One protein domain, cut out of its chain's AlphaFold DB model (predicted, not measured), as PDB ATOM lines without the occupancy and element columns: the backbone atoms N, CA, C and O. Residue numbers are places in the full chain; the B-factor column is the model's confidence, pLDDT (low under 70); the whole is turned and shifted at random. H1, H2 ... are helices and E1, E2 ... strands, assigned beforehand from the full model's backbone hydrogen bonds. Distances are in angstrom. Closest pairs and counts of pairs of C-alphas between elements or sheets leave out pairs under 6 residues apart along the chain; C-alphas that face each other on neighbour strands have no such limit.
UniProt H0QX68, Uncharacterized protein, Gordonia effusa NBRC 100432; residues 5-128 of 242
ATOM      1  N   ALA A   5      19.960 -26.933  16.581       83.00
ATOM      2  CA  ALA A   5      18.531 -27.237  16.683       83.00
ATOM      3  C   ALA A   5      18.106 -28.544  15.980       83.00
ATOM      4  O   ALA A   5      17.146 -29.165  16.428       83.00
ATOM      5  N   ASP A   6      18.820 -28.999  14.946       85.25
ATOM      6  CA  ASP A   6      18.494 -30.229  14.208       85.25
ATOM      7  C   ASP A   6      18.673 -31.494  15.072       85.25
ATOM      8  O   ASP A   6      18.028 -32.510  14.820       85.25
ATOM      9  N   PHE A   7      19.494 -31.427  16.129       87.56
ATOM     10  CA  PHE A   7      19.812 -32.570  17.000       87.56
ATOM     11  C   PHE A   7      19.332 -32.402  18.443       87.56
ATOM     12  O   PHE A   7      19.470 -33.318  19.248       87.56
ATOM     13  N   CYS A   8      18.749 -31.254  18.794       91.00
ATOM     14  CA  CYS A   8      18.367 -30.962  20.177       91.00
ATOM     15  C   CYS A   8      17.089 -31.676  20.648       91.00
ATOM     16  O   CYS A   8      16.754 -31.619  21.830       91.00
ATOM     17  N   GLY A   9      16.345 -32.311  19.737       91.69
ATOM     18  CA  GLY A   9      15.102 -33.022  20.050       91.69
ATOM     19  C   GLY A   9      13.929 -32.120  20.450       91.69
ATOM     20  O   GLY A   9      12.926 -32.633  20.943       91.69
ATOM     21  N   VAL A  10      14.027 -30.803  20.244       94.12
ATOM     22  CA  VAL A  10      12.970 -29.824  20.529       94.12
ATOM     23  C   VAL A  10      12.513 -29.169  19.230       94.12
ATOM     24  O   VAL A  10      13.327 -28.667  18.463       94.12
ATOM     25  N   PHE A  11      11.201 -29.135  19.016       91.94
ATOM     26  CA  PHE A  11      10.588 -28.649  17.786       91.94
ATOM     27  C   PHE A  11       9.488 -27.640  18.095       91.94
ATOM     28  O   PHE A  11       8.658 -27.844  18.990       91.94
ATOM     29  N   SER A  12       9.445 -26.558  17.328       91.62
ATOM     30  CA  SER A  12       8.267 -25.701  17.279       91.62
ATOM     31  C   SER A  12       7.156 -26.358  16.457       91.62
ATOM     32  O   SER A  12       7.396 -27.163  15.557       91.62
ATOM     33  N   LEU A  13       5.909 -25.973  16.725       88.81
ATOM     34  CA  LEU A  13       4.766 -26.390  15.912       88.81
ATOM     35  C   LEU A  13       4.948 -26.005  14.437       88.81
ATOM     36  O   LEU A  13       4.506 -26.727  13.550       88.81
ATOM     37  N   ARG A  14       5.592 -24.862  14.188       86.62
ATOM     38  CA  ARG A  14       5.911 -24.402  12.839       86.62
ATOM     39  C   ARG A  14       6.890 -25.356  12.157       86.62
ATOM     40  O   ARG A  14       6.580 -25.824  11.075       86.62
ATOM     41  N   GLU A  15       7.996 -25.706  12.814       87.69
ATOM     42  CA  GLU A  15       8.973 -26.660  12.271       87.69
ATOM     43  C   GLU A  15       8.341 -28.024  11.974       87.69
ATOM     44  O   GLU A  15       8.622 -28.610  10.935       87.69
ATOM     45  N   LEU A  16       7.461 -28.521  12.850       86.44
ATOM     46  CA  LEU A  16       6.766 -29.792  12.614       86.44
ATOM     47  C   LEU A  16       5.856 -29.743  11.381       86.44
ATOM     48  O   LEU A  16       5.793 -30.723  10.648       86.44
ATOM     49  N   ARG A  17       5.176 -28.614  11.147       84.12
ATOM     50  CA  ARG A  17       4.325 -28.408   9.965       84.12
ATOM     51  C   ARG A  17       5.143 -28.235   8.692       84.12
ATOM     52  O   ARG A  17       4.820 -28.846   7.686       84.12
ATOM     53  N   ASP A  18       6.214 -27.449   8.752       82.75
ATOM     54  CA  ASP A  18       7.089 -27.195   7.605       82.75
ATOM     55  C   ASP A  18       7.816 -28.484   7.159       82.75
ATOM     56  O   ASP A  18       8.120 -28.651   5.981       82.75
ATOM     57  N   GLN A  19       8.071 -29.418   8.084       76.88
ATOM     58  CA  GLN A  19       8.639 -30.742   7.791       76.88
ATOM     59  C   GLN A  19       7.609 -31.773   7.306       76.88
ATOM     60  O   GLN A  19       8.011 -32.849   6.858       76.88
ATOM     61  N   ASP A  20       6.310 -31.500   7.430       75.19
ATOM     62  CA  ASP A  20       5.265 -32.429   7.016       75.19
ATOM     63  C   ASP A  20       4.690 -32.049   5.651       75.19
ATOM     64  O   ASP A  20       3.669 -31.380   5.522       75.19
ATOM     65  N   SER A  21       5.346 -32.546   4.605       61.75
ATOM     66  CA  SER A  21       4.921 -32.389   3.210       61.75
ATOM     67  C   SER A  21       3.602 -33.094   2.869       61.75
ATOM     68  O   SER A  21       3.094 -32.920   1.763       61.75
ATOM     69  N   HIS A  22       3.065 -33.913   3.780       66.00
ATOM     70  CA  HIS A  22       1.917 -34.788   3.533       66.00
ATOM     71  C   HIS A  22       0.607 -34.309   4.177       66.00
ATOM     72  O   HIS A  22      -0.418 -34.951   3.970       66.00
ATOM     73  N   GLY A  23       0.619 -33.192   4.917       63.94
ATOM     74  CA  GLY A  23      -0.592 -32.606   5.502       63.94
ATOM     75  C   GLY A  23      -1.293 -33.504   6.525       63.94
ATOM     76  O   GLY A  23      -2.517 -33.450   6.642       63.94
ATOM     77  N   ARG A  24      -0.535 -34.349   7.231       65.00
ATOM     78  CA  ARG A  24      -1.045 -35.228   8.287       65.00
ATOM     79  C   ARG A  24      -1.542 -34.410   9.470       65.00
ATOM     80  O   ARG A  24      -1.095 -33.284   9.711       65.00
ATOM     81  N   ASP A  25      -2.446 -35.009  10.239       70.62
ATOM     82  CA  ASP A  25      -2.883 -34.401  11.489       70.62
ATOM     83  C   ASP A  25      -1.693 -34.295  12.458       70.62
ATOM     84  O   ASP A  25      -0.842 -35.184  12.563       70.62
ATOM     85  N   LEU A  26      -1.626 -33.181  13.183       70.50
ATOM     86  CA  LEU A  26      -0.581 -32.921  14.163       70.50
ATOM     87  C   LEU A  26      -0.534 -34.031  15.217       70.50
ATOM     88  O   LEU A  26       0.554 -34.425  15.624       70.50
ATOM     89  N   GLU A  27      -1.690 -34.553  15.628       69.81
ATOM     90  CA  GLU A  27      -1.776 -35.658  16.589       69.81
ATOM     91  C   GLU A  27      -1.085 -36.931  16.071       69.81
ATOM     92  O   GLU A  27      -0.372 -37.593  16.826       69.81
ATOM     93  N   GLU A  28      -1.169 -37.231  14.770       67.44
ATOM     94  CA  GLU A  28      -0.463 -38.370  14.164       67.44
ATOM     95  C   GLU A  28       1.057 -38.160  14.144       67.44
ATOM     96  O   GLU A  28       1.825 -39.082  14.429       67.44
ATOM     97  N   ILE A  29       1.514 -36.935  13.860       70.81
ATOM     98  CA  ILE A  29       2.940 -36.577  13.908       70.81
ATOM     99  C   ILE A  29       3.469 -36.696  15.342       70.81
ATOM    100  O   ILE A  29       4.559 -37.234  15.563       70.81
ATOM    101  N   LEU A  30       2.703 -36.200  16.319       72.44
ATOM    102  CA  LEU A  30       3.061 -36.241  17.734       72.44
ATOM    103  C   LEU A  30       3.113 -37.682  18.256       72.44
ATOM    104  O   LEU A  30       4.089 -38.044  18.923       72.44
ATOM    105  N   ALA A  31       2.124 -38.509  17.906       68.81
ATOM    106  CA  ALA A  31       2.065 -39.919  18.276       68.81
ATOM    107  C   ALA A  31       3.199 -40.729  17.624       68.81
ATOM    108  O   ALA A  31       3.921 -41.449  18.318       68.81
ATOM    109  N   GLY A  32       3.426 -40.554  16.318       70.62
ATOM    110  CA  GLY A  32       4.461 -41.269  15.569       70.62
ATOM    111  C   GLY A  32       5.892 -40.919  15.991       70.62
ATOM    112  O   GLY A  32       6.774 -41.775  15.959       70.62
ATOM    113  N   ARG A  33       6.137 -39.679  16.438       71.81
ATOM    114  CA  ARG A  33       7.459 -39.214  16.907       71.81
ATOM    115  C   ARG A  33       7.635 -39.259  18.432       71.81
ATOM    116  O   ARG A  33       8.677 -38.826  18.924       71.81
ATOM    117  N   ARG A  34       6.650 -39.779  19.183       82.50
ATOM    118  CA  ARG A  34       6.632 -39.823  20.664       82.50
ATOM    119  C   ARG A  34       6.990 -38.463  21.283       82.50
ATOM    120  O   ARG A  34       7.857 -38.362  22.154       82.50
ATOM    121  N   LEU A  35       6.355 -37.406  20.781       88.25
ATOM    122  CA  LEU A  35       6.604 -36.032  21.209       88.25
ATOM    123  C   LEU A  35       5.734 -35.667  22.412       88.25
ATOM    124  O   LEU A  35       4.554 -35.992  22.478       88.25
ATOM    125  N   THR A  36       6.314 -34.925  23.350       90.81
ATOM    126  CA  THR A  36       5.618 -34.382  24.520       90.81
ATOM    127  C   THR A  36       5.585 -32.864  24.447       90.81
ATOM    128  O   THR A  36       6.538 -32.215  24.013       90.81
ATOM    129  N   ARG A  37       4.469 -32.264  24.854       92.81
ATOM    130  CA  ARG A  37       4.317 -30.808  24.836       92.81
ATOM    131  C   ARG A  37       5.098 -30.174  25.989       92.81
ATOM    132  O   ARG A  37       4.865 -30.495  27.148       92.81
ATOM    133  N   VAL A  38       5.975 -29.221  25.670       94.44
ATOM    134  CA  VAL A  38       6.791 -28.484  26.657       94.44
ATOM    135  C   VAL A  38       6.152 -27.142  27.016       94.44
ATOM    136  O   VAL A  38       6.104 -26.753  28.180       94.44
ATOM    137  N   ARG A  39       5.658 -26.427  26.000       92.50
ATOM    138  CA  ARG A  39       4.962 -25.134  26.093       92.50
ATOM    139  C   ARG A  39       3.947 -25.058  24.950       92.50
ATOM    140  O   ARG A  39       3.974 -25.866  24.026       92.50
ATOM    141  N   ARG A  40       3.014 -24.102  24.975       90.00
ATOM    142  CA  ARG A  40       2.173 -23.816  23.798       90.00
ATOM    143  C   ARG A  40       3.056 -23.608  22.560       90.00
ATOM    144  O   ARG A  40       3.898 -22.720  22.561       90.00
ATOM    145  N   GLY A  41       2.836 -24.434  21.535       90.38
ATOM    146  CA  GLY A  41       3.570 -24.384  20.270       90.38
ATOM    147  C   GLY A  41       4.964 -25.018  20.285       90.38
ATOM    148  O   GLY A  41       5.665 -24.866  19.294       90.38
ATOM    149  N   TRP A  42       5.366 -25.707  21.361       94.19
ATOM    150  CA  TRP A  42       6.686 -26.332  21.492       94.19
ATOM    151  C   TRP A  42       6.590 -27.756  22.027       94.19
ATOM    152  O   TRP A  42       5.918 -28.009  23.033       94.19
ATOM    153  N   PHE A  43       7.322 -28.661  21.390       93.62
ATOM    154  CA  PHE A  43       7.301 -30.094  21.655       93.62
ATOM    155  C   PHE A  43       8.723 -30.641  21.777       93.62
ATOM    156  O   PHE A  43       9.652 -30.084  21.200       93.62
ATOM    157  N   ALA A  44       8.895 -31.723  22.530       95.06
ATOM    158  CA  ALA A  44      10.184 -32.367  22.748       95.06
ATOM    159  C   ALA A  44      10.074 -33.891  22.682       95.06
ATOM    160  O   ALA A  44       9.075 -34.470  23.115       95.06
ATOM    161  N   THR A  45      11.115 -34.538  22.167       93.00
ATOM    162  CA  THR A  45      11.288 -35.992  22.252       93.00
ATOM    163  C   THR A  45      11.750 -36.398  23.654       93.00
ATOM    164  O   THR A  45      12.184 -35.567  24.453       93.00
ATOM    165  N   LEU A  46      11.697 -37.699  23.960       88.56
ATOM    166  CA  LEU A  46      12.189 -38.237  25.236       88.56
ATOM    167  C   LEU A  46      13.693 -37.978  25.459       88.56
ATOM    168  O   LEU A  46      14.120 -37.811  26.596       88.56
ATOM    169  N   GLY A  47      14.480 -37.940  24.381       90.31
ATOM    170  CA  GLY A  47      15.927 -37.693  24.411       90.31
ATOM    171  C   GLY A  47      16.322 -36.236  24.162       90.31
ATOM    172  O   GLY A  47      17.471 -35.985  23.811       90.31
ATOM    173  N   ALA A  48      15.382 -35.292  24.262       94.75
ATOM    174  CA  ALA A  48      15.657 -33.885  24.002       94.75
ATOM    175  C   ALA A  48      16.673 -33.296  24.992       94.75
ATOM    176  O   ALA A  48      16.697 -33.656  26.172       94.75
ATOM    177  N   ASP A  49      17.474 -32.341  24.518       96.12
ATOM    178  CA  ASP A  49      18.480 -31.666  25.334       96.12
ATOM    179  C   ASP A  49      17.802 -30.938  26.518       96.12
ATOM    180  O   ASP A  49      16.968 -30.043  26.309       96.12
ATOM    181  N   PRO A  50      18.150 -31.278  27.775       96.06
ATOM    182  CA  PRO A  50      17.499 -30.714  28.952       96.06
ATOM    183  C   PRO A  50      17.727 -29.204  29.103       96.06
ATOM    184  O   PRO A  50      16.861 -28.514  29.649       96.06
ATOM    185  N   VAL A  51      18.847 -28.664  28.607       96.25
ATOM    186  CA  VAL A  51      19.126 -27.220  28.607       96.25
ATOM    187  C   VAL A  51      18.148 -26.507  27.679       96.25
ATOM    188  O   VAL A  51      17.569 -25.482  28.053       96.25
ATOM    189  N   VAL A  52      17.908 -27.073  26.497       97.19
ATOM    190  CA  VAL A  52      16.983 -26.512  25.505       97.19
ATOM    191  C   VAL A  52      15.542 -26.603  26.002       97.19
ATOM    192  O   VAL A  52      14.823 -25.603  25.992       97.19
ATOM    193  N   VAL A  53      15.130 -27.757  26.539       96.88
ATOM    194  CA  VAL A  53      13.809 -27.923  27.170       96.88
ATOM    195  C   VAL A  53      13.616 -26.921  28.314       96.88
ATOM    196  O   VAL A  53      12.552 -26.306  28.426       96.88
ATOM    197  N   GLY A  54      14.641 -26.716  29.147       95.88
ATOM    198  CA  GLY A  54      14.635 -25.725  30.222       95.88
ATOM    199  C   GLY A  54      14.416 -24.295  29.716       95.88
ATOM    200  O   GLY A  54      13.585 -23.573  30.271       95.88
ATOM    201  N   ALA A  55      15.088 -23.904  28.630       95.56
ATOM    202  CA  ALA A  55      14.908 -22.594  28.002       95.56
ATOM    203  C   ALA A  55      13.472 -22.387  27.488       95.56
ATOM    204  O   ALA A  55      12.857 -21.356  27.783       95.56
ATOM    205  N   ILE A  56      12.904 -23.397  26.814       95.62
ATOM    206  CA  ILE A  56      11.509 -23.362  26.349       95.62
ATOM    207  C   ILE A  56      10.540 -23.218  27.526       95.62
ATOM    208  O   ILE A  56       9.635 -22.377  27.480       95.62
ATOM    209  N   ARG A  57      10.728 -23.994  28.602       94.56
ATOM    210  CA  ARG A  57       9.898 -23.908  29.819       94.56
ATOM    211  C   ARG A  57       9.992 -22.538  30.487       94.56
ATOM    212  O   ARG A  57       8.982 -22.027  30.962       94.56
ATOM    213  N   ALA A  58      11.170 -21.916  30.475       91.38
ATOM    214  CA  ALA A  58      11.381 -20.572  31.012       91.38
ATOM    215  C   ALA A  58      10.675 -19.465  30.199       91.38
ATOM    216  O   ALA A  58      10.584 -18.324  30.670       91.38
ATOM    217  N   GLY A  59      10.155 -19.805  29.015       91.38
ATOM    218  CA  GLY A  59       9.394 -18.920  28.141       91.38
ATOM    219  C   GLY A  59      10.197 -18.327  26.984       91.38
ATOM    220  O   GLY A  59       9.711 -17.385  26.361       91.38
ATOM    221  N   GLY A  60      11.387 -18.855  26.696       93.94
ATOM    222  CA  GLY A  60      12.263 -18.360  25.638       93.94
ATOM    223  C   GLY A  60      12.885 -19.480  24.808       93.94
ATOM    224  O   GLY A  60      12.378 -20.595  24.799       93.94
ATOM    225  N   VAL A  61      13.984 -19.177  24.121       95.75
ATOM    226  CA  VAL A  61      14.787 -20.114  23.317       95.75
ATOM    227  C   VAL A  61      16.271 -19.962  23.658       95.75
ATOM    228  O   VAL A  61      16.695 -18.908  24.154       95.75
ATOM    229  N   VAL A  62      17.065 -21.009  23.427       97.31
ATOM    230  CA  VAL A  62      18.514 -20.969  23.673       97.31
ATOM    231  C   VAL A  62      19.173 -19.995  22.701       97.31
ATOM    232  O   VAL A  62      18.947 -20.051  21.496       97.31
ATOM    233  N   SER A  63      19.999 -19.094  23.233       96.31
ATOM    234  CA  SER A  63      20.619 -18.009  22.469       96.31
ATOM    235  C   SER A  63      22.002 -17.670  23.022       96.31
ATOM    236  O   SER A  63      22.486 -18.316  23.958       96.31
ATOM    237  N   CYS A  64      22.607 -16.601  22.493       97.00
ATOM    238  CA  CYS A  64      23.750 -15.924  23.097       97.00
ATOM    239  C   CYS A  64      24.891 -16.923  23.371       97.00
ATOM    240  O   CYS A  64      25.133 -17.807  22.554       97.00
ATOM    241  N   LEU A  65      25.584 -16.827  24.508       97.38
ATOM    242  CA  LEU A  65      26.743 -17.672  24.811       97.38
ATOM    243  C   LEU A  65      26.412 -19.172  24.830       97.38
ATOM    244  O   LEU A  65      27.252 -19.982  24.448       97.38
ATOM    245  N   THR A  66      25.196 -19.561  25.225       97.69
ATOM    246  CA  THR A  66      24.803 -20.978  25.244       97.69
ATOM    247  C   THR A  66      24.610 -21.529  23.837       97.69
ATOM    248  O   THR A  66      25.124 -22.608  23.553       97.69
ATOM    249  N   ALA A  67      23.963 -20.779  22.939       97.38
ATOM    250  CA  ALA A  67      23.873 -21.164  21.530       97.38
ATOM    251  C   ALA A  67      25.260 -21.197  20.869       97.38
ATOM    252  O   ALA A  67      25.602 -22.188  20.235       97.38
ATOM    253  N   LEU A  68      26.096 -20.171  21.076       97.44
ATOM    254  CA  LEU A  68      27.455 -20.129  20.518       97.44
ATOM    255  C   LEU A  68      28.294 -21.338  20.954       97.44
ATOM    256  O   LEU A  68      28.944 -21.969  20.124       97.44
ATOM    257  N   LYS A  69      28.207 -21.730  22.228       96.12
ATOM    258  CA  LYS A  69      28.887 -22.929  22.727       96.12
ATOM    259  C   LYS A  69      28.415 -24.209  22.025       96.12
ATOM    260  O   LYS A  69      29.228 -25.092  21.778       96.12
ATOM    261  N   MET A  70      27.130 -24.310  21.670       95.69
ATOM    262  CA  MET A  70      26.589 -25.440  20.897       95.69
ATOM    263  C   MET A  70      27.064 -25.449  19.435       95.69
ATOM    264  O   MET A  70      27.127 -26.514  18.832       95.69
ATOM    265  N   TYR A  71      27.448 -24.294  18.884       95.56
ATOM    266  CA  TYR A  71      28.171 -24.198  17.608       95.56
ATOM    267  C   TYR A  71      29.669 -24.526  17.730       95.56
ATOM    268  O   TYR A  71      30.379 -24.475  16.733       95.56
ATOM    269  N   GLY A  72      30.160 -24.851  18.931       94.31
ATOM    270  CA  GLY A  72      31.578 -25.110  19.186       94.31
ATOM    271  C   GLY A  72      32.420 -23.845  19.363       94.31
ATOM    272  O   GLY A  72      33.640 -23.939  19.455       94.31
ATOM    273  N   ILE A  73      31.802 -22.665  19.433       96.38
ATOM    274  CA  ILE A  73      32.505 -21.387  19.575       96.38
ATOM    275  C   ILE A  73      32.989 -21.233  21.014       96.38
ATOM    276  O   ILE A  73      32.246 -21.477  21.974       96.38
ATOM    277  N   TRP A  74      34.238 -20.799  21.169       95.12
ATOM    278  CA  TRP A  74      34.784 -20.449  22.469       95.12
ATOM    279  C   TRP A  74      34.028 -19.248  23.042       95.12
ATOM    280  O   TRP A  74      33.851 -18.221  22.385       95.12
ATOM    281  N   VAL A  75      33.590 -19.368  24.292       95.06
ATOM    282  CA  VAL A  75      32.905 -18.297  25.018       95.06
ATOM    283  C   VAL A  75      33.595 -18.067  26.360       95.06
ATOM    284  O   VAL A  75      34.025 -19.040  26.987       95.06
ATOM    285  N   PRO A  76      33.691 -16.810  26.826       93.38
ATOM    286  CA  PRO A  76      34.244 -16.526  28.141       93.38
ATOM    287  C   PRO A  76      33.352 -17.101  29.241       93.38
ATOM    288  O   PRO A  76      32.141 -17.279  29.064       93.38
ATOM    289  N   GLU A  77      33.950 -17.354  30.404       90.06
ATOM    290  CA  GLU A  77      33.174 -17.655  31.601       90.06
ATOM    291  C   GLU A  77      32.204 -16.512  31.902       90.06
ATOM    292  O   GLU A  77      32.529 -15.331  31.770       90.06
ATOM    293  N   HIS A  78      30.992 -16.875  32.309       90.31
ATOM    294  CA  HIS A  78      29.935 -15.916  32.563       90.31
ATOM    295  C   HIS A  78      29.136 -16.330  33.809       90.31
ATOM    296  O   HIS A  78      28.904 -17.526  34.010       90.31
ATOM    297  N   PRO A  79      28.685 -15.378  34.655       86.88
ATOM    298  CA  PRO A  79      27.939 -15.705  35.874       86.88
ATOM    299  C   PRO A  79      26.654 -16.503  35.618       86.88
ATOM    300  O   PRO A  79      26.270 -17.359  36.414       86.88
ATOM    301  N   LEU A  80      25.982 -16.231  34.495       86.94
ATOM    302  CA  LEU A  80      24.841 -17.021  34.036       86.94
ATOM    303  C   LEU A  80      25.331 -18.245  33.263       86.94
ATOM    304  O   LEU A  80      26.048 -18.107  32.277       86.94
ATOM    305  N   ARG A  81      24.886 -19.435  33.678       86.88
ATOM    306  CA  ARG A  81      25.248 -20.705  33.023       86.88
ATOM    307  C   ARG A  81      24.465 -20.980  31.739       86.88
ATOM    308  O   ARG A  81      24.976 -21.654  30.851       86.88
ATOM    309  N   VAL A  82      23.227 -20.489  31.654       94.00
ATOM    310  CA  VAL A  82      22.343 -20.683  30.499       94.00
ATOM    311  C   VAL A  82      21.804 -19.332  30.058       94.00
ATOM    312  O   VAL A  82      21.208 -18.602  30.848       94.00
ATOM    313  N   HIS A  83      22.018 -19.011  28.790       96.19
ATOM    314  CA  HIS A  83      21.571 -17.785  28.168       96.19
ATOM    315  C   HIS A  83      20.346 -18.061  27.300       96.19
ATOM    316  O   HIS A  83      20.374 -18.858  26.361       96.19
ATOM    317  N   VAL A  84      19.262 -17.367  27.629       95.31
ATOM    318  CA  VAL A  84      17.957 -17.519  26.990       95.31
ATOM    319  C   VAL A  84      17.510 -16.152  26.500       95.31
ATOM    320  O   VAL A  84      17.637 -15.162  27.226       95.31
ATOM    321  N   ARG A  85      16.956 -16.084  25.290       94.38
ATOM    322  CA  ARG A  85      16.199 -14.910  24.834       94.38
ATOM    323  C   ARG A  85      14.716 -15.241  24.787       94.38
ATOM    324  O   ARG A  85      14.352 -16.405  24.675       94.38
ATOM    325  N   ALA A  86      13.871 -14.223  24.801       91.31
ATOM    326  CA  ALA A  86      12.446 -14.389  24.561       91.31
ATOM    327  C   ALA A  86      11.953 -13.361  23.538       91.31
ATOM    328  O   ALA A  86      12.624 -12.366  23.257       91.31
ATOM    329  N   CYS A  87      10.769 -13.592  22.986       85.94
ATOM    330  CA  CYS A  87      10.100 -12.647  22.110       85.94
ATOM    331  C   CYS A  87       9.752 -11.339  22.846       85.94
ATOM    332  O   CYS A  87       9.716 -11.265  24.078       85.94
ATOM    333  N   ALA A  88       9.474 -10.283  22.077       83.38
ATOM    334  CA  ALA A  88       9.283  -8.935  22.612       83.38
ATOM    335  C   ALA A  88       8.190  -8.844  23.691       83.38
ATOM    336  O   ALA A  88       8.371  -8.142  24.682       83.38
ATOM    337  N   SER A  89       7.062  -9.539  23.513       84.06
ATOM    338  CA  SER A  89       5.966  -9.541  24.491       84.06
ATOM    339  C   SER A  89       6.383 -10.188  25.807       84.06
ATOM    340  O   SER A  89       6.207  -9.579  26.858       84.06
ATOM    341  N   THR A  90       7.007 -11.365  25.754       85.62
ATOM    342  CA  THR A  90       7.507 -12.063  26.943       85.62
ATOM    343  C   THR A  90       8.589 -11.256  27.660       85.62
ATOM    344  O   THR A  90       8.582 -11.184  28.886       85.62
ATOM    345  N   MET A  91       9.491 -10.601  26.919       84.38
ATOM    346  CA  MET A  91      10.514  -9.738  27.516       84.38
ATOM    347  C   MET A  91       9.922  -8.538  28.261       84.38
ATOM    348  O   MET A  91      10.457  -8.168  29.301       84.38
ATOM    349  N   ARG A  92       8.824  -7.942  27.771       84.38
ATOM    350  CA  ARG A  92       8.174  -6.792  28.431       84.38
ATOM    351  C   ARG A  92       7.553  -7.142  29.783       84.38
ATOM    352  O   ARG A  92       7.530  -6.297  30.667       84.38
ATOM    353  N   SER A  93       7.043  -8.361  29.932       85.75
ATOM    354  CA  SER A  93       6.394  -8.823  31.167       85.75
ATOM    355  C   SER A  93       7.352  -9.536  32.125       85.75
ATOM    356  O   SER A  93       6.955  -9.923  33.222       85.75
ATOM    357  N   ALA A  94       8.601  -9.759  31.715       86.00
ATOM    358  CA  ALA A  94       9.593 -10.459  32.513       86.00
ATOM    359  C   ALA A  94      10.340  -9.512  33.468       86.00
ATOM    360  O   ALA A  94      10.572  -8.351  33.128       86.00
ATOM    361  N   PRO A  95      10.807 -10.016  34.626       85.75
ATOM    362  CA  PRO A  95      11.744  -9.282  35.463       85.75
ATOM    363  C   PRO A  95      12.990  -8.841  34.675       85.75
ATOM    364  O   PRO A  95      13.439  -9.568  33.774       85.75
ATOM    365  N   PRO A  96      13.597  -7.692  35.028       82.31
ATOM    366  CA  PRO A  96      14.827  -7.231  34.402       82.31
ATOM    367  C   PRO A  96      15.907  -8.316  34.401       82.31
ATOM    368  O   PRO A  96      16.070  -9.046  35.376       82.31
ATOM    369  N   ARG A  97      16.674  -8.394  33.308       80.94
ATOM    370  CA  ARG A  97      17.814  -9.320  33.136       80.94
ATOM    371  C   ARG A  97      17.464 -10.815  33.150       80.94
ATOM    372  O   ARG A  97      18.380 -11.628  33.085       80.94
ATOM    373  N   LYS A  98      16.178 -11.192  33.155       87.38
ATOM    374  CA  LYS A  98      15.764 -12.597  32.991       87.38
ATOM    375  C   LYS A  98      16.193 -13.179  31.637       87.38
ATOM    376  O   LYS A  98      16.517 -14.358  31.558       87.38
ATOM    377  N   PHE A  99      16.182 -12.359  30.587       92.50
ATOM    378  CA  PHE A  99      16.518 -12.762  29.221       92.50
ATOM    379  C   PHE A  99      17.627 -11.888  28.633       92.50
ATOM    380  O   PHE A  99      17.736 -10.700  28.951       92.50
ATOM    381  N   CYS A 100      18.429 -12.469  27.743       92.56
ATOM    382  CA  CYS A 100      19.450 -11.751  26.991       92.56
ATOM    383  C   CYS A 100      18.803 -10.779  26.000       92.56
ATOM    384  O   CYS A 100      17.938 -11.166  25.216       92.56
ATOM    385  N   THR A 101      19.275  -9.534  25.977       91.19
ATOM    386  CA  THR A 101      18.859  -8.527  24.992       91.19
ATOM    387  C   THR A 101      19.788  -8.536  23.779       91.19
ATOM    388  O   THR A 101      20.939  -8.956  23.883       91.19
ATOM    389  N   ALA A 102      19.290  -8.076  22.629       90.06
ATOM    390  CA  ALA A 102      20.042  -8.060  21.375       90.06
ATOM    391  C   ALA A 102      20.440  -6.646  20.945       90.06
ATOM    392  O   ALA A 102      19.788  -5.650  21.280       90.06
ATOM    393  N   VAL A 103      21.475  -6.560  20.112       86.06
ATOM    394  CA  VAL A 103      21.647  -5.426  19.198       86.06
ATOM    395  C   VAL A 103      20.544  -5.484  18.134       86.06
ATOM    396  O   VAL A 103      20.334  -6.522  17.525       86.06
ATOM    397  N   GLY A 104      19.844  -4.371  17.894       80.75
ATOM    398  CA  GLY A 104      18.823  -4.287  16.837       80.75
ATOM    399  C   GLY A 104      17.400  -4.691  17.247       80.75
ATOM    400  O   GLY A 104      16.486  -4.508  16.451       80.75
ATOM    401  N   GLY A 105      17.184  -5.141  18.488       77.94
ATOM    402  CA  GLY A 105      15.852  -5.432  19.034       77.94
ATOM    403  C   GLY A 105      15.506  -6.921  19.080       77.94
ATOM    404  O   GLY A 105      16.367  -7.780  18.934       77.94
ATOM    405  N   ALA A 106      14.240  -7.230  19.365       74.56
ATOM    406  CA  ALA A 106      13.776  -8.606  19.525       74.56
ATOM    407  C   ALA A 106      13.610  -9.309  18.170       74.56
ATOM    408  O   ALA A 106      12.962  -8.772  17.273       74.56
ATOM    409  N   THR A 107      14.111 -10.536  18.058       76.56
ATOM    410  CA  THR A 107      13.902 -11.406  16.896       76.56
ATOM    411  C   THR A 107      12.756 -12.399  17.148       76.56
ATOM    412  O   THR A 107      12.531 -12.814  18.293       76.56
ATOM    413  N   PRO A 108      11.994 -12.805  16.115       78.12
ATOM    414  CA  PRO A 108      11.013 -13.881  16.246       78.12
ATOM    415  C   PRO A 108      11.640 -15.196  16.737       78.12
ATOM    416  O   PRO A 108      12.799 -15.499  16.452       78.12
ATOM    417  N   GLU A 109      10.883 -15.990  17.491       82.38
ATOM    418  CA  GLU A 109      11.287 -17.338  17.919       82.38
ATOM    419  C   GLU A 109      10.933 -18.336  16.807       82.38
ATOM    420  O   GLU A 109       9.779 -18.748  16.691       82.38
ATOM    421  N   GLY A 110      11.896 -18.667  15.942       79.19
ATOM    422  CA  GLY A 110      11.690 -19.620  14.843       79.19
ATOM    423  C   GLY A 110      12.089 -21.057  15.183       79.19
ATOM    424  O   GLY A 110      11.436 -21.992  14.731       79.19
ATOM    425  N   ARG A 111      13.145 -21.222  15.986       90.88
ATOM    426  CA  ARG A 111      13.758 -22.508  16.348       90.88
ATOM    427  C   ARG A 111      14.103 -22.535  17.836       90.88
ATOM    428  O   ARG A 111      14.180 -21.481  18.467       90.88
ATOM    429  N   ALA A 112      14.291 -23.728  18.402       94.81
ATOM    430  CA  ALA A 112      14.565 -23.901  19.837       94.81
ATOM    431  C   ALA A 112      15.943 -23.364  20.272       94.81
ATOM    432  O   ALA A 112      16.147 -23.024  21.441       94.81
ATOM    433  N   ILE A 113      16.871 -23.294  19.317       96.44
ATOM    434  CA  ILE A 113      18.203 -22.707  19.437       96.44
ATOM    435  C   ILE A 113      18.325 -21.680  18.315       96.44
ATOM    436  O   ILE A 113      17.917 -21.961  17.189       96.44
ATOM    437  N   ASP A 114      18.864 -20.507  18.618       95.44
ATOM    438  CA  ASP A 114      19.122 -19.477  17.617       95.44
ATOM    439  C   ASP A 114      20.180 -19.867  16.597       95.44
ATOM    440  O   ASP A 114      21.136 -20.572  16.918       95.44
ATOM    441  N   ASP A 115      20.040 -19.300  15.400       94.69
ATOM    442  CA  ASP A 115      21.106 -19.281  14.412       94.69
ATOM    443  C   ASP A 115      22.314 -18.471  14.911       94.69
ATOM    444  O   ASP A 115      22.216 -17.639  15.821       94.69
ATOM    445  N   LEU A 116      23.463 -18.694  14.274       95.81
ATOM    446  CA  LEU A 116      24.724 -18.064  14.653       95.81
ATOM    447  C   LEU A 116      24.645 -16.527  14.679       95.81
ATOM    448  O   LEU A 116      25.124 -15.904  15.629       95.81
ATOM    449  N   SER A 117      24.011 -15.905  13.680       95.75
ATOM    450  CA  SER A 117      23.892 -14.445  13.587       95.75
ATOM    451  C   SER A 117      23.053 -13.888  14.730       95.75
ATOM    452  O   SER A 117      23.468 -12.947  15.413       95.75
ATOM    453  N   THR A 118      21.896 -14.500  14.994       95.44
ATOM    454  CA  THR A 118      21.040 -14.110  16.119       95.44
ATOM    455  C   THR A 118      21.768 -14.307  17.450       95.44
ATOM    456  O   THR A 118      21.797 -13.393  18.277       95.44
ATOM    457  N   ALA A 119      22.437 -15.445  17.656       96.62
ATOM    458  CA  ALA A 119      23.193 -15.708  18.876       96.62
ATOM    459  C   ALA A 119      24.294 -14.656  19.117       96.62
ATOM    460  O   ALA A 119      24.417 -14.148  20.236       96.62
ATOM    461  N   LEU A 120      25.035 -14.256  18.078       97.44
ATOM    462  CA  LEU A 120      26.057 -13.207  18.163       97.44
ATOM    463  C   LEU A 120      25.467 -11.840  18.541       97.44
ATOM    464  O   LEU A 120      26.021 -11.151  19.404       97.44
ATOM    465  N   LEU A 121      24.321 -11.459  17.963       96.12
ATOM    466  CA  LEU A 121      23.640 -10.194  18.277       96.12
ATOM    467  C   LEU A 121      23.252 -10.078  19.760       96.12
ATOM    468  O   LEU A 121      23.256  -8.970  20.308       96.12
ATOM    469  N   HIS A 122      22.940 -11.202  20.411       95.50
ATOM    470  CA  HIS A 122      22.691 -11.270  21.853       95.50
ATOM    471  C   HIS A 122      23.985 -11.386  22.682       95.50
ATOM    472  O   HIS A 122      24.093 -10.773  23.748       95.50
ATOM    473  N   ALA A 123      24.983 -12.136  22.201       96.81
ATOM    474  CA  ALA A 123      26.241 -12.393  22.907       96.81
ATOM    475  C   ALA A 123      27.007 -11.117  23.249       96.81
ATOM    476  O   ALA A 123      27.379 -10.920  24.404       96.81
ATOM    477  N   VAL A 124      27.147 -10.196  22.293       96.25
ATOM    478  CA  VAL A 124      27.916  -8.949  22.471       96.25
ATOM    479  C   VAL A 124      27.362  -8.012  23.552       96.25
ATOM    480  O   VAL A 124      28.038  -7.074  23.970       96.25
ATOM    481  N   LYS A 125      26.116  -8.223  23.994       94.31
ATOM    482  CA  LYS A 125      25.498  -7.487  25.110       94.31
ATOM    483  C   LYS A 125      25.761  -8.139  26.468       94.31
ATOM    484  O   LYS A 125      25.608  -7.464  27.482       94.31
ATOM    485  N   CYS A 126      26.131  -9.417  26.481       95.25
ATOM    486  CA  CYS A 126      26.398 -10.193  27.690       95.25
ATOM    487  C   CYS A 126      27.890 -10.274  28.037       95.25
ATOM    488  O   CYS A 126      28.223 -10.691  29.139       95.25
ATOM    489  N   VAL A 127      28.780  -9.869  27.129       96.00
ATOM    490  CA  VAL A 127      30.231  -9.876  27.356       96.00
ATOM    491  C   VAL A 127      30.823  -8.467  27.334       96.00
ATOM    492  O   VAL A 127      30.246  -7.504  26.803       96.00
ATOM    493  N   ASP A 128      31.991  -8.339  27.948       96.00
ATOM    494  CA  ASP A 128      32.825  -7.150  27.851       96.00
ATOM    495  C   ASP A 128      33.541  -7.081  26.489       96.00
ATOM    496  O   ASP A 128      33.297  -7.876  25.580       96.00
TER     497      ASP A 128
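This is residues 5 to 128 of the 242 residues of an uncharacterized protein of Gordonia effusa NBRC 100432 (UniProt H0QX68). An elongated domain in two parts: at one end a small three-stranded sheet, with H3 over one of its faces and the short helices H1 and H2 beside it, and at the other end the packed pair H4 and H6 among long loops, with H5 off by itself. The 124 printed residues hold six named helices and three named strands, in the order E1 H1 H2 E2 E3 H3 H4 H5 H6; the sheet's order is E1 - E3 - E2, all antiparallel. The class is mostly helix, though under half of the residues are in named elements. The whole is compact, with a radius of gyration of the C-alphas of 14.9 A, and spans 48 by 31 by 21 A.

Edge strand E1, residues 10 to 12, is antiparallel to inner strand E3, residues 42 to 44, with N 11 and O 43 at 2.8 A. H1, residues 13 to 18, only grazes the sheet; its closest C-alphas to E3 are Leu 13 and Trp 42, 5.9 A apart. H2, residues 26 to 32, is close to H1 but not clearly touching, and about perpendicular at 85 degrees; the closest C-alphas, of Arg 17 and Leu 26, are 7.9 A apart. Edge strand E2, residues 36 to 39, forms a hairpin with E3, with N 36 and O 44 at 2.8 A. E1, H1 H2 and E2 make a split strand-helix-strand unit, two strands running the same way with E3 between them, and its crossover is right-handed. H3, residues 50 to 57, is on the sheet at a height of 8.2 A, over E3 and only just over E2, with 3 of its C-alphas there; it runs along the strands, at 18 degrees to E3 on the local plane. H4, residues 64 to 70, touches H6, residues 116 to 126, at a steep tilt of 50 degrees, opposite ways; the closest C-alphas, of Cys 64 and Ala 119, are 4.3 A apart. H5, residues 88 to 93, is apart from both. Every O i to N i+4 pair is within hydrogen-bond range in H1 to H5, and 5 of 7 in H6.

E1 begins at C-alpha 10, (12.970, -29.824, 20.529). From first to last C-alpha E2 measures 9.4 A, H2 9.9 A, H3 and H4 10.2 A each, and H6 15.3 A, ending at C-alpha 126, (26.398, -10.193, 27.690).

The C-alphas farthest apart, of Arg 24 and Asp 128, are 48.1 A apart. The printed part has no cut. The links H4 to H5, 17 residues, and H5 to H6, 22 residues, are long. Residues 61 to 62 pair antiparallel with 84 to 85. The mean pLDDT of the printed part is 88.5; residues 21 to 24, 27 to 28 and 31 are under 70.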